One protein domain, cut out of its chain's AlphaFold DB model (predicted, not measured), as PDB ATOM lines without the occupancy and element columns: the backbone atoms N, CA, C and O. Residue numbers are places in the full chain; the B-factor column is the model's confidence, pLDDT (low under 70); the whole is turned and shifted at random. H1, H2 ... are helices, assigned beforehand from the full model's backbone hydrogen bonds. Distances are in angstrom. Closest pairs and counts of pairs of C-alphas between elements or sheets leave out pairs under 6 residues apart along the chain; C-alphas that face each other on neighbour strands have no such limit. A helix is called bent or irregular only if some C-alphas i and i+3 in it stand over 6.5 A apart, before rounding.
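AT A GLANCE: This is residues 256 to 331 of the 333 residues of an uncharacterized protein of Vibrio aquimaris (UniProt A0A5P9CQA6). The longest helix, H4, is sharply bent like an L: its first arm, H4a, runs back along one side of H1, while H2 folds back along the other side of H1, and the short H3 lies close to H1 and H4a and runs nearly along their line. The second arm, H4b, turns away about perpendicular to H4a, passing H1 and H3 with its first residues. You have 76 printed residues with four named helices, in the order H1, H2, H3, H4, and no named strand; the class is all helix. The whole is compact, with a radius of gyration of the C-alphas of 12.0 A and spans of 33 by 27 by 22 A.

HOW THE PARTS SIT: Start at H4, residues 306 to 330, one helix by its hydrogen bonds but bent: C-alphas 315 and 318 are 8.0 A apart, and its arms H4a, residues 306 to 315, and H4b, residues 318 to 330, stand at 81 degrees, about perpendicular. H1, residues 256 to 274, only just touches H4a, with 3 pairs of C-alphas within 8 A; the closest are those of Val 270 and Leu 312, 7.0 A apart, at a shallow tilt of 10 degrees, opposite ways. H1 also only just touches H4b, with 3 pairs, the closest C-alphas being those of Gly 266 and Leu 319 at 7.2 A; at 72 degrees they are only just about perpendicular. H3, residues 296 to 302, touches H4b with residues 319 to 323 of H4b alone, closest at the C-alphas of Val 296 and Phe 320, 6.4 A, at a steep tilt of 64 degrees. H2, residues 280 to 288, forms a helical hairpin with H1: they touch at the C-alphas of Ala 271 and Leu 283, 6.2 A, at a shallow tilt of 7 degrees, opposite ways. H2 is apart from H4a and H4b, while H2 and H3 are near each other. The helix packing is part aligned, part crossed. In H1, H2, H3, H4a and H4b every O i to N i+4 pair is within hydrogen-bond range.

IN THESE COORDINATES: Find C-alpha 306 at (32.186, 17.633, -9.541); from there H4a runs 14.4 A to residue 315, and H4b then runs 18.7 A to C-alpha 330 at (56.201, 12.988, 8.534). H1 begins at C-alpha 256, (61.062, -0.452, -7.742), and spans 27.0 A; H2 spans 11.7 A and H3 9.9 A.

THE WHOLE: The C-alphas farthest apart, of Val 256 and Lys 304, are 35.1 A apart. The printed part has no cut and no long link. Look for low confidence, pLDDT under 70, at residue 256, residues 273 to 308 and residue 331; the mean of the printed part is 70.4.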
ATOM      1  N   VAL A 256      60.928  -1.809  -8.282       69.94
ATOM      2  CA  VAL A 256      61.062  -0.452  -7.742       69.94
ATOM      3  C   VAL A 256      60.979   0.582  -8.859       69.94
ATOM      4  O   VAL A 256      60.188   1.519  -8.760       69.94
ATOM      5  N   ASP A 257      61.711   0.381  -9.957       72.00
ATOM      6  CA  ASP A 257      61.666   1.279 -11.118       72.00
ATOM      7  C   ASP A 257      60.266   1.305 -11.747       72.00
ATOM      8  O   ASP A 257      59.762   2.358 -12.143       72.00
ATOM      9  N   ALA A 258      59.594   0.152 -11.795       73.25
ATOM     10  CA  ALA A 258      58.221   0.040 -12.267       73.25
ATOM     11  C   ALA A 258      57.244   0.838 -11.388       73.25
ATOM     12  O   ALA A 258      56.317   1.461 -11.909       73.25
ATOM     13  N   LEU A 259      57.445   0.846 -10.067       74.69
ATOM     14  CA  LEU A 259      56.632   1.626  -9.132       74.69
ATOM     15  C   LEU A 259      56.884   3.122  -9.244       74.69
ATOM     16  O   LEU A 259      55.936   3.909  -9.205       74.69
ATOM     17  N   ASP A 260      58.145   3.511  -9.388       77.62
ATOM     18  CA  ASP A 260      58.531   4.904  -9.544       77.62
ATOM     19  C   ASP A 260      57.985   5.460 -10.864       77.62
ATOM     20  O   ASP A 260      57.367   6.527 -10.876       77.62
ATOM     21  N   GLN A 261      58.080   4.694 -11.955       77.81
ATOM     22  CA  GLN A 261      57.467   5.067 -13.228       77.81
ATOM     23  C   GLN A 261      55.940   5.146 -13.124       77.81
ATOM     24  O   GLN A 261      55.340   6.107 -13.600       77.81
ATOM     25  N   LEU A 262      55.301   4.192 -12.439       81.62
ATOM     26  CA  LEU A 262      53.858   4.218 -12.197       81.62
ATOM     27  C   LEU A 262      53.431   5.491 -11.454       81.62
ATOM     28  O   LEU A 262      52.405   6.090 -11.789       81.62
ATOM     29  N   ALA A 263      54.198   5.890 -10.436       80.38
ATOM     30  CA  ALA A 263      53.987   7.123  -9.686       80.38
ATOM     31  C   ALA A 263      54.134   8.352 -10.583       80.38
ATOM     32  O   ALA A 263      53.243   9.200 -10.584       80.38
ATOM     33  N   ILE A 264      55.198   8.422 -11.386       79.75
ATOM     34  CA  ILE A 264      55.430   9.512 -12.340       79.75
ATOM     35  C   ILE A 264      54.264   9.628 -13.331       79.75
ATOM     36  O   ILE A 264      53.695  10.710 -13.477       79.75
ATOM     37  N   ASP A 265      53.859   8.527 -13.962       82.38
ATOM     38  CA  ASP A 265      52.769   8.506 -14.946       82.38
ATOM     39  C   ASP A 265      51.439   8.947 -14.323       82.38
ATOM     40  O   ASP A 265      50.690   9.742 -14.897       82.38
ATOM     41  N   GLY A 266      51.160   8.477 -13.105       81.81
ATOM     42  CA  GLY A 266      49.990   8.898 -12.350       81.81
ATOM     43  C   GLY A 266      50.004  10.396 -12.030       81.81
ATOM     44  O   GLY A 266      48.991  11.077 -12.178       81.81
ATOM     45  N   LEU A 267      51.153  10.945 -11.635       79.25
ATOM     46  CA  LEU A 267      51.293  12.378 -11.367       79.25
ATOM     47  C   LEU A 267      51.092  13.224 -12.626       79.25
ATOM     48  O   LEU A 267      50.444  14.271 -12.553       79.25
ATOM     49  N   TRP A 268      51.584  12.759 -13.777       79.25
ATOM     50  CA  TRP A 268      51.304  13.389 -15.067       79.25
ATOM     51  C   TRP A 268      49.817  13.354 -15.405       79.25
ATOM     52  O   TRP A 268      49.271  14.391 -15.779       79.25
ATOM     53  N   SER A 269      49.145  12.219 -15.190       81.19
ATOM     54  CA  SER A 269      47.693  12.114 -15.362       81.19
ATOM     55  C   SER A 269      46.961  13.152 -14.505       81.19
ATOM     56  O   SER A 269      46.184  13.951 -15.027       81.19
ATOM     57  N   VAL A 270      47.282  13.248 -13.209       77.25
ATOM     58  CA  VAL A 270      46.699  14.270 -12.321       77.25
ATOM     59  C   VAL A 270      46.970  15.692 -12.832       77.25
ATOM     60  O   VAL A 270      46.079  16.547 -12.795       77.25
ATOM     61  N   ALA A 271      48.183  15.966 -13.320       72.94
ATOM     62  CA  ALA A 271      48.542  17.271 -13.870       72.94
ATOM     63  C   ALA A 271      47.732  17.619 -15.133       72.94
ATOM     64  O   ALA A 271      47.399  18.785 -15.346       72.94
ATOM     65  N   GLU A 272      47.364  16.640 -15.959       74.25
ATOM     66  CA  GLU A 272      46.518  16.863 -17.136       74.25
ATOM     67  C   GLU A 272      45.086  17.251 -16.767       74.25
ATOM     68  O   GLU A 272      44.578  18.233 -17.313       74.25
ATOM     69  N   TYR A 273      44.481  16.595 -15.769       69.50
ATOM     70  CA  TYR A 273      43.180  17.015 -15.218       69.50
ATOM     71  C   TYR A 273      43.225  18.442 -14.641       69.50
ATOM     72  O   TYR A 273      42.227  19.166 -14.644       69.50
ATOM     73  N   ALA A 274      44.393  18.868 -14.161       64.94
ATOM     74  CA  ALA A 274      44.627  20.181 -13.573       64.94
ATOM     75  C   ALA A 274      44.874  21.315 -14.593       64.94
ATOM     76  O   ALA A 274      44.614  22.479 -14.266       64.94
ATOM     77  N   LYS A 275      45.354  21.013 -15.813       65.19
ATOM     78  CA  LYS A 275      45.797  22.004 -16.823       65.19
ATOM     79  C   LYS A 275      44.812  23.150 -17.123       65.19
ATOM     80  O   LYS A 275      45.297  24.270 -17.276       65.19
ATOM     81  N   PRO A 276      43.481  22.952 -17.215       60.19
ATOM     82  CA  PRO A 276      42.578  24.065 -17.512       60.19
ATOM     83  C   PRO A 276      42.323  25.003 -16.318       60.19
ATOM     84  O   PRO A 276      41.916  26.141 -16.524       60.19
ATOM     85  N   ASN A 277      42.561  24.555 -15.077       56.47
ATOM     86  CA  ASN A 277      42.086  25.234 -13.863       56.47
ATOM     87  C   ASN A 277      43.196  25.671 -12.891       56.47
ATOM     88  O   ASN A 277      42.910  26.373 -11.919       56.47
ATOM     89  N   LEU A 278      44.453  25.284 -13.128       59.84
ATOM     90  CA  LEU A 278      45.585  25.588 -12.250       59.84
ATOM     91  C   LEU A 278      46.662  26.415 -12.960       59.84
ATOM     92  O   LEU A 278      46.998  26.188 -14.119       59.84
ATOM     93  N   GLY A 279      47.224  27.398 -12.249       58.75
ATOM     94  CA  GLY A 279      48.315  28.225 -12.767       58.75
ATOM     95  C   GLY A 279      49.585  27.406 -13.026       58.75
ATOM     96  O   GLY A 279      49.871  26.454 -12.297       58.75
ATOM     97  N   LYS A 280      50.386  27.813 -14.026       58.81
ATOM     98  CA  LYS A 280      51.655  27.157 -14.425       58.81
ATOM     99  C   LYS A 280      52.582  26.841 -13.241       58.81
ATOM    100  O   LYS A 280      53.268  25.830 -13.265       58.81
ATOM    101  N   THR A 281      52.569  27.663 -12.191       53.97
ATOM    102  CA  THR A 281      53.354  27.466 -10.962       53.97
ATOM    103  C   THR A 281      52.952  26.214 -10.181       53.97
ATOM    104  O   THR A 281      53.828  25.503  -9.704       53.97
ATOM    105  N   LEU A 282      51.654  25.911 -10.063       58.91
ATOM    106  CA  LEU A 282      51.196  24.710  -9.357       58.91
ATOM    107  C   LEU A 282      51.435  23.455 -10.205       58.91
ATOM    108  O   LEU A 282      51.816  22.421  -9.670       58.91
ATOM    109  N   LEU A 283      51.284  23.574 -11.529       62.34
ATOM    110  CA  LEU A 283      51.615  22.504 -12.468       62.34
ATOM    111  C   LEU A 283      53.107  22.155 -12.401       62.34
ATOM    112  O   LEU A 283      53.469  20.998 -12.231       62.34
ATOM    113  N   ASN A 284      53.970  23.171 -12.435       61.78
ATOM    114  CA  ASN A 284      55.408  22.989 -12.274       61.78
ATOM    115  C   ASN A 284      55.753  22.432 -10.894       61.78
ATOM    116  O   ASN A 284      56.613  21.572 -10.826       61.78
ATOM    117  N   ALA A 285      55.062  22.843  -9.825       61.56
ATOM    118  CA  ALA A 285      55.268  22.279  -8.492       61.56
ATOM    119  C   ALA A 285      54.933  20.781  -8.426       61.56
ATOM    120  O   ALA A 285      55.632  20.046  -7.743       61.56
ATOM    121  N   ILE A 286      53.911  20.302  -9.144       61.50
ATOM    122  CA  ILE A 286      53.590  18.864  -9.229       61.50
ATOM    123  C   ILE A 286      54.724  18.102  -9.922       61.50
ATOM    124  O   ILE A 286      55.126  17.037  -9.463       61.50
ATOM    125  N   LEU A 287      55.261  18.682 -10.995       62.00
ATOM    126  CA  LEU A 287      56.283  18.068 -11.845       62.00
ATOM    127  C   LEU A 287      57.714  18.232 -11.308       62.00
ATOM    128  O   LEU A 287      58.594  17.468 -11.684       62.00
ATOM    129  N   SER A 288      57.963  19.215 -10.439       54.22
ATOM    130  CA  SER A 288      59.279  19.496  -9.854       54.22
ATOM    131  C   SER A 288      59.474  18.880  -8.468       54.22
ATOM    132  O   SER A 288      60.611  18.679  -8.054       54.22
ATOM    133  N   ASN A 289      58.395  18.570  -7.735       54.81
ATOM    134  CA  ASN A 289      58.440  18.041  -6.360       54.81
ATOM    135  C   ASN A 289      58.459  16.513  -6.296       54.81
ATOM    136  O   ASN A 289      57.919  15.903  -5.377       54.81
ATOM    137  N   VAL A 290      59.119  15.908  -7.269       55.78
ATOM    138  CA  VAL A 290      59.132  14.480  -7.572       55.78
ATOM    139  C   VAL A 290      59.890  13.619  -6.526       55.78
ATOM    140  O   VAL A 290      59.979  12.414  -6.680       55.78
ATOM    141  N   PRO A 291      60.299  14.158  -5.356       51.53
ATOM    142  CA  PRO A 291      60.331  13.323  -4.144       51.53
ATOM    143  C   PRO A 291      59.822  14.015  -2.864       51.53
ATOM    144  O   PRO A 291      60.055  13.517  -1.768       51.53
ATOM    145  N   THR A 292      59.098  15.132  -2.942       51.19
ATOM    146  CA  THR A 292      58.546  15.857  -1.769       51.19
ATOM    147  C   THR A 292      57.013  15.776  -1.726       51.19
ATOM    148  O   THR A 292      56.412  15.387  -2.724       51.19
ATOM    149  N   PRO A 293      56.333  16.076  -0.598       49.97
ATOM    150  CA  PRO A 293      54.875  15.977  -0.510       49.97
ATOM    151  C   PRO A 293      54.185  16.845  -1.574       49.97
ATOM    152  O   PRO A 293      54.158  18.071  -1.484       49.97
ATOM    153  N   ILE A 294      53.627  16.203  -2.598       55.28
ATOM    154  CA  ILE A 294      52.904  16.863  -3.689       55.28
ATOM    155  C   ILE A 294      51.548  17.305  -3.144       55.28
ATOM    156  O   ILE A 294      50.909  16.500  -2.477       55.28
ATOM    157  N   PRO A 295      51.051  18.524  -3.404       56.59
ATOM    158  CA  PRO A 295      49.771  18.992  -2.876       56.59
ATOM    159  C   PRO A 295      48.569  18.419  -3.661       56.59
ATOM    160  O   PRO A 295      47.712  19.177  -4.114       56.59
ATOM    161  N   VAL A 296      48.471  17.093  -3.826       57.47
ATOM    162  CA  VAL A 296      47.416  16.440  -4.633       57.47
ATOM    163  C   VAL A 296      46.017  16.737  -4.074       57.47
ATOM    164  O   VAL A 296      45.111  17.081  -4.831       57.47
ATOM    165  N   TYR A 297      45.842  16.764  -2.746       60.38
ATOM    166  CA  TYR A 297      44.594  17.248  -2.120       60.38
ATOM    167  C   TYR A 297      44.228  18.693  -2.509       60.38
ATOM    168  O   TYR A 297      43.051  19.008  -2.699       60.38
ATOM    169  N   GLY A 298      45.224  19.571  -2.680       58.62
ATOM    170  CA  GLY A 298      45.019  20.939  -3.161       58.62
ATOM    171  C   GLY A 298      44.447  20.968  -4.581       58.62
ATOM    172  O   GLY A 298      43.553  21.762  -4.867       58.62
ATOM    173  N   ILE A 299      44.868  20.037  -5.440       60.09
ATOM    174  CA  ILE A 299      44.365  19.884  -6.813       60.09
ATOM    175  C   ILE A 299      42.900  19.446  -6.810       60.09
ATOM    176  O   ILE A 299      42.070  20.078  -7.461       60.09
ATOM    177  N   MET A 300      42.554  18.421  -6.023       62.28
ATOM    178  CA  MET A 300      41.164  17.964  -5.898       62.28
ATOM    179  C   MET A 300      40.246  19.077  -5.369       62.28
ATOM    180  O   MET A 300      39.099  19.200  -5.803       62.28
ATOM    181  N   SER A 301      40.742  19.927  -4.465       62.66
ATOM    182  CA  SER A 301      39.987  21.087  -3.982       62.66
ATOM    183  C   SER A 301      39.814  22.181  -5.049       62.66
ATOM    184  O   SER A 301      38.748  22.792  -5.107       62.66
ATOM    185  N   ALA A 302      40.813  22.372  -5.920       59.09
ATOM    186  CA  ALA A 302      40.846  23.406  -6.955       59.09
ATOM    187  C   ALA A 302      40.008  23.078  -8.202       59.09
ATOM    188  O   ALA A 302      39.640  23.987  -8.949       59.09
ATOM    189  N   LEU A 303      39.679  21.804  -8.433       63.31
ATOM    190  CA  LEU A 303      38.724  21.428  -9.474       63.31
ATOM    191  C   LEU A 303      37.351  22.049  -9.162       63.31
ATOM    192  O   LEU A 303      36.823  21.903  -8.059       63.31
ATOM    193  N   LYS A 304      36.769  22.763 -10.127       57.69
ATOM    194  CA  LYS A 304      35.436  23.375  -9.981       57.69
ATOM    195  C   LYS A 304      34.305  22.406 -10.328       57.69
ATOM    196  O   LYS A 304      33.239  22.489  -9.727       57.69
ATOM    197  N   ASP A 305      34.566  21.447 -11.215       66.12
ATOM    198  CA  ASP A 305      33.563  20.494 -11.692       66.12
ATOM    199  C   ASP A 305      33.551  19.212 -10.855       66.12
ATOM    200  O   ASP A 305      34.572  18.538 -10.699       66.12
ATOM    201  N   GLY A 306      32.375  18.848 -10.340       63.91
ATOM    202  CA  GLY A 306      32.186  17.633  -9.541       63.91
ATOM    203  C   GLY A 306      32.476  16.341 -10.312       63.91
ATOM    204  O   GLY A 306      33.045  15.421  -9.736       63.91
ATOM    205  N   ALA A 307      32.164  16.294 -11.613       68.94
ATOM    206  CA  ALA A 307      32.461  15.145 -12.474       68.94
ATOM    207  C   ALA A 307      33.975  14.900 -12.586       68.94
ATOM    208  O   ALA A 307      34.446  13.816 -12.264       68.94
ATOM    209  N   ASN A 308      34.754  15.951 -12.869       69.56
ATOM    210  CA  ASN A 308      36.216  15.868 -12.936       69.56
ATOM    211  C   ASN A 308      36.843  15.425 -11.601       69.56
ATOM    212  O   ASN A 308      37.877  14.763 -11.600       69.56
ATOM    213  N   LYS A 309      36.233  15.761 -10.451       70.25
ATOM    214  CA  LYS A 309      36.682  15.252  -9.140       70.25
ATOM    215  C   LYS A 309      36.416  13.762  -8.969       70.25
ATOM    216  O   LYS A 309      37.252  13.081  -8.382       70.25
ATOM    217  N   ILE A 310      35.260  13.287  -9.429       75.06
ATOM    218  CA  ILE A 310      34.879  11.872  -9.357       75.06
ATOM    219  C   ILE A 310      35.810  11.048 -10.248       75.06
ATOM    220  O   ILE A 310      36.382  10.077  -9.762       75.06
ATOM    221  N   ASP A 311      36.034  11.482 -11.488       79.19
ATOM    222  CA  ASP A 311      36.908  10.786 -12.437       79.19
ATOM    223  C   ASP A 311      38.363  10.775 -11.943       79.19
ATOM    224  O   ASP A 311      39.002   9.726 -11.886       79.19
ATOM    225  N   LEU A 312      38.867  11.909 -11.438       78.06
ATOM    226  CA  LEU A 312      40.208  11.976 -10.850       78.06
ATOM    227  C   LEU A 312      40.355  11.061  -9.622       78.06
ATOM    228  O   LEU A 312      41.379  10.398  -9.461       78.06
ATOM    229  N   ALA A 313      39.352  11.024  -8.740       77.94
ATOM    230  CA  ALA A 313      39.343  10.140  -7.575       77.94
ATOM    231  C   ALA A 313      39.298   8.659  -7.976       77.94
ATOM    232  O   ALA A 313      39.919   7.823  -7.319       77.94
ATOM    233  N   HIS A 314      38.564   8.340  -9.039       81.00
ATOM    234  CA  HIS A 314      38.450   6.993  -9.575       81.00
ATOM    235  C   HIS A 314      39.783   6.519 -10.173       81.00
ATOM    236  O   HIS A 314      40.299   5.475  -9.768       81.00
ATOM    237  N   ASP A 315      40.386   7.322 -11.050       82.56
ATOM    238  CA  ASP A 315      41.564   6.925 -11.832       82.56
ATOM    239  C   ASP A 315      42.875   7.063 -11.045       82.56
ATOM    240  O   ASP A 315      43.805   6.266 -11.197       82.56
ATOM    241  N   ASN A 316      42.941   8.058 -10.157       84.94
ATOM    242  CA  ASN A 316      44.156   8.452  -9.444       84.94
ATOM    243  C   ASN A 316      44.015   8.423  -7.914       84.94
ATOM    244  O   ASN A 316      44.918   8.871  -7.207       84.94
ATOM    245  N   GLY A 317      42.930   7.843  -7.381       85.38
ATOM    246  CA  GLY A 317      42.681   7.658  -5.942       85.38
ATOM    247  C   GLY A 317      43.900   7.147  -5.165       85.38
ATOM    248  O   GLY A 317      44.265   7.672  -4.115       85.38
ATOM    249  N   TRP A 318      44.592   6.164  -5.730       88.31
ATOM    250  CA  TRP A 318      45.795   5.558  -5.166       88.31
ATOM    251  C   TRP A 318      46.946   6.548  -4.880       88.31
ATOM    252  O   TRP A 318      47.689   6.341  -3.921       88.31
ATOM    253  N   LEU A 319      47.082   7.640  -5.645       86.69
ATOM    254  CA  LEU A 319      48.083   8.685  -5.382       86.69
ATOM    255  C   LEU A 319      47.719   9.525  -4.159       86.69
ATOM    256  O   LEU A 319      48.603   9.914  -3.395       86.69
ATOM    257  N   PHE A 320      46.424   9.777  -3.940       85.69
ATOM    258  CA  PHE A 320      45.951  10.467  -2.739       85.69
ATOM    259  C   PHE A 320      46.240   9.636  -1.488       85.69
ATOM    260  O   PHE A 320      46.711  10.189  -0.497       85.69
ATOM    261  N   PHE A 321      46.065   8.312  -1.559       90.38
ATOM    262  CA  PHE A 321      46.467   7.404  -0.480       90.38
ATOM    263  C   PHE A 321      47.968   7.519  -0.165       90.38
ATOM    264  O   PHE A 321      48.349   7.708   0.990       90.38
ATOM    265  N   ILE A 322      48.830   7.458  -1.189       88.31
ATOM    266  CA  ILE A 322      50.288   7.598  -1.024       88.31
ATOM    267  C   ILE A 322      50.636   8.947  -0.383       88.31
ATOM    268  O   ILE A 322      51.436   9.006   0.554       88.31
ATOM    269  N   GLN A 323      50.018  10.038  -0.842       82.38
ATOM    270  CA  GLN A 323      50.232  11.360  -0.259       82.38
ATOM    271  C   GLN A 323      49.792  11.408   1.213       82.38
ATOM    272  O   GLN A 323      50.535  11.921   2.055       82.38
ATOM    273  N   GLY A 324      48.617  10.856   1.532       85.50
ATOM    274  CA  GLY A 324      48.112  10.734   2.900       85.50
ATOM    275  C   GLY A 324      49.090   9.980   3.802       85.50
ATOM    276  O   GLY A 324      49.454  10.477   4.871       85.50
ATOM    277  N   ALA A 325      49.627   8.854   3.326       89.00
ATOM    278  CA  ALA A 325      50.652   8.081   4.025       89.00
ATOM    279  C   ALA A 325      51.927   8.883   4.296       89.00
ATOM    280  O   ALA A 325      52.421   8.883   5.424       89.00
ATOM    281  N   ARG A 326      52.430   9.644   3.318       84.56
ATOM    282  CA  ARG A 326      53.592  10.533   3.515       84.56
ATOM    283  C   ARG A 326      53.314  11.632   4.546       84.56
ATOM    284  O   ARG A 326      54.185  11.971   5.353       84.56
ATOM    285  N   GLY A 327      52.098  12.172   4.548       82.50
ATOM    286  CA  GLY A 327      51.650  13.162   5.526       82.50
ATOM    287  C   GLY A 327      51.546  12.603   6.948       82.50
ATOM    288  O   GLY A 327      51.886  13.297   7.899       82.50
ATOM    289  N   ILE A 328      51.124  11.346   7.105       84.38
ATOM    290  CA  ILE A 328      51.080  10.660   8.406       84.38
ATOM    291  C   ILE A 328      52.493  10.303   8.882       84.38
ATOM    292  O   ILE A 328      52.814  10.518  10.047       84.38
ATOM    293  N   HIS A 329      53.359   9.828   7.985       79.38
ATOM    294  CA  HIS A 329      54.731   9.434   8.319       79.38
ATOM    295  C   HIS A 329      55.603  10.608   8.789       79.38
ATOM    296  O   HIS A 329      56.417  10.461   9.698       79.38
ATOM    297  N   SER A 330      55.433  11.785   8.177       72.44
ATOM    298  CA  SER A 330      56.201  12.988   8.534       72.44
ATOM    299  C   SER A 330      55.819  13.572   9.898       72.44
ATOM    300  O   SER A 330      56.637  14.251  10.520       72.44
ATOM    301  N   LYS A 331      54.624  13.252  10.411       67.88
ATOM    302  CA  LYS A 331      54.220  13.506  11.797       67.88
ATOM    303  C   LYS A 331      54.876  12.460  12.703       67.88
ATOM    304  O   LYS A 331      54.212  11.554  13.202       67.88
TER     305      LYS A 331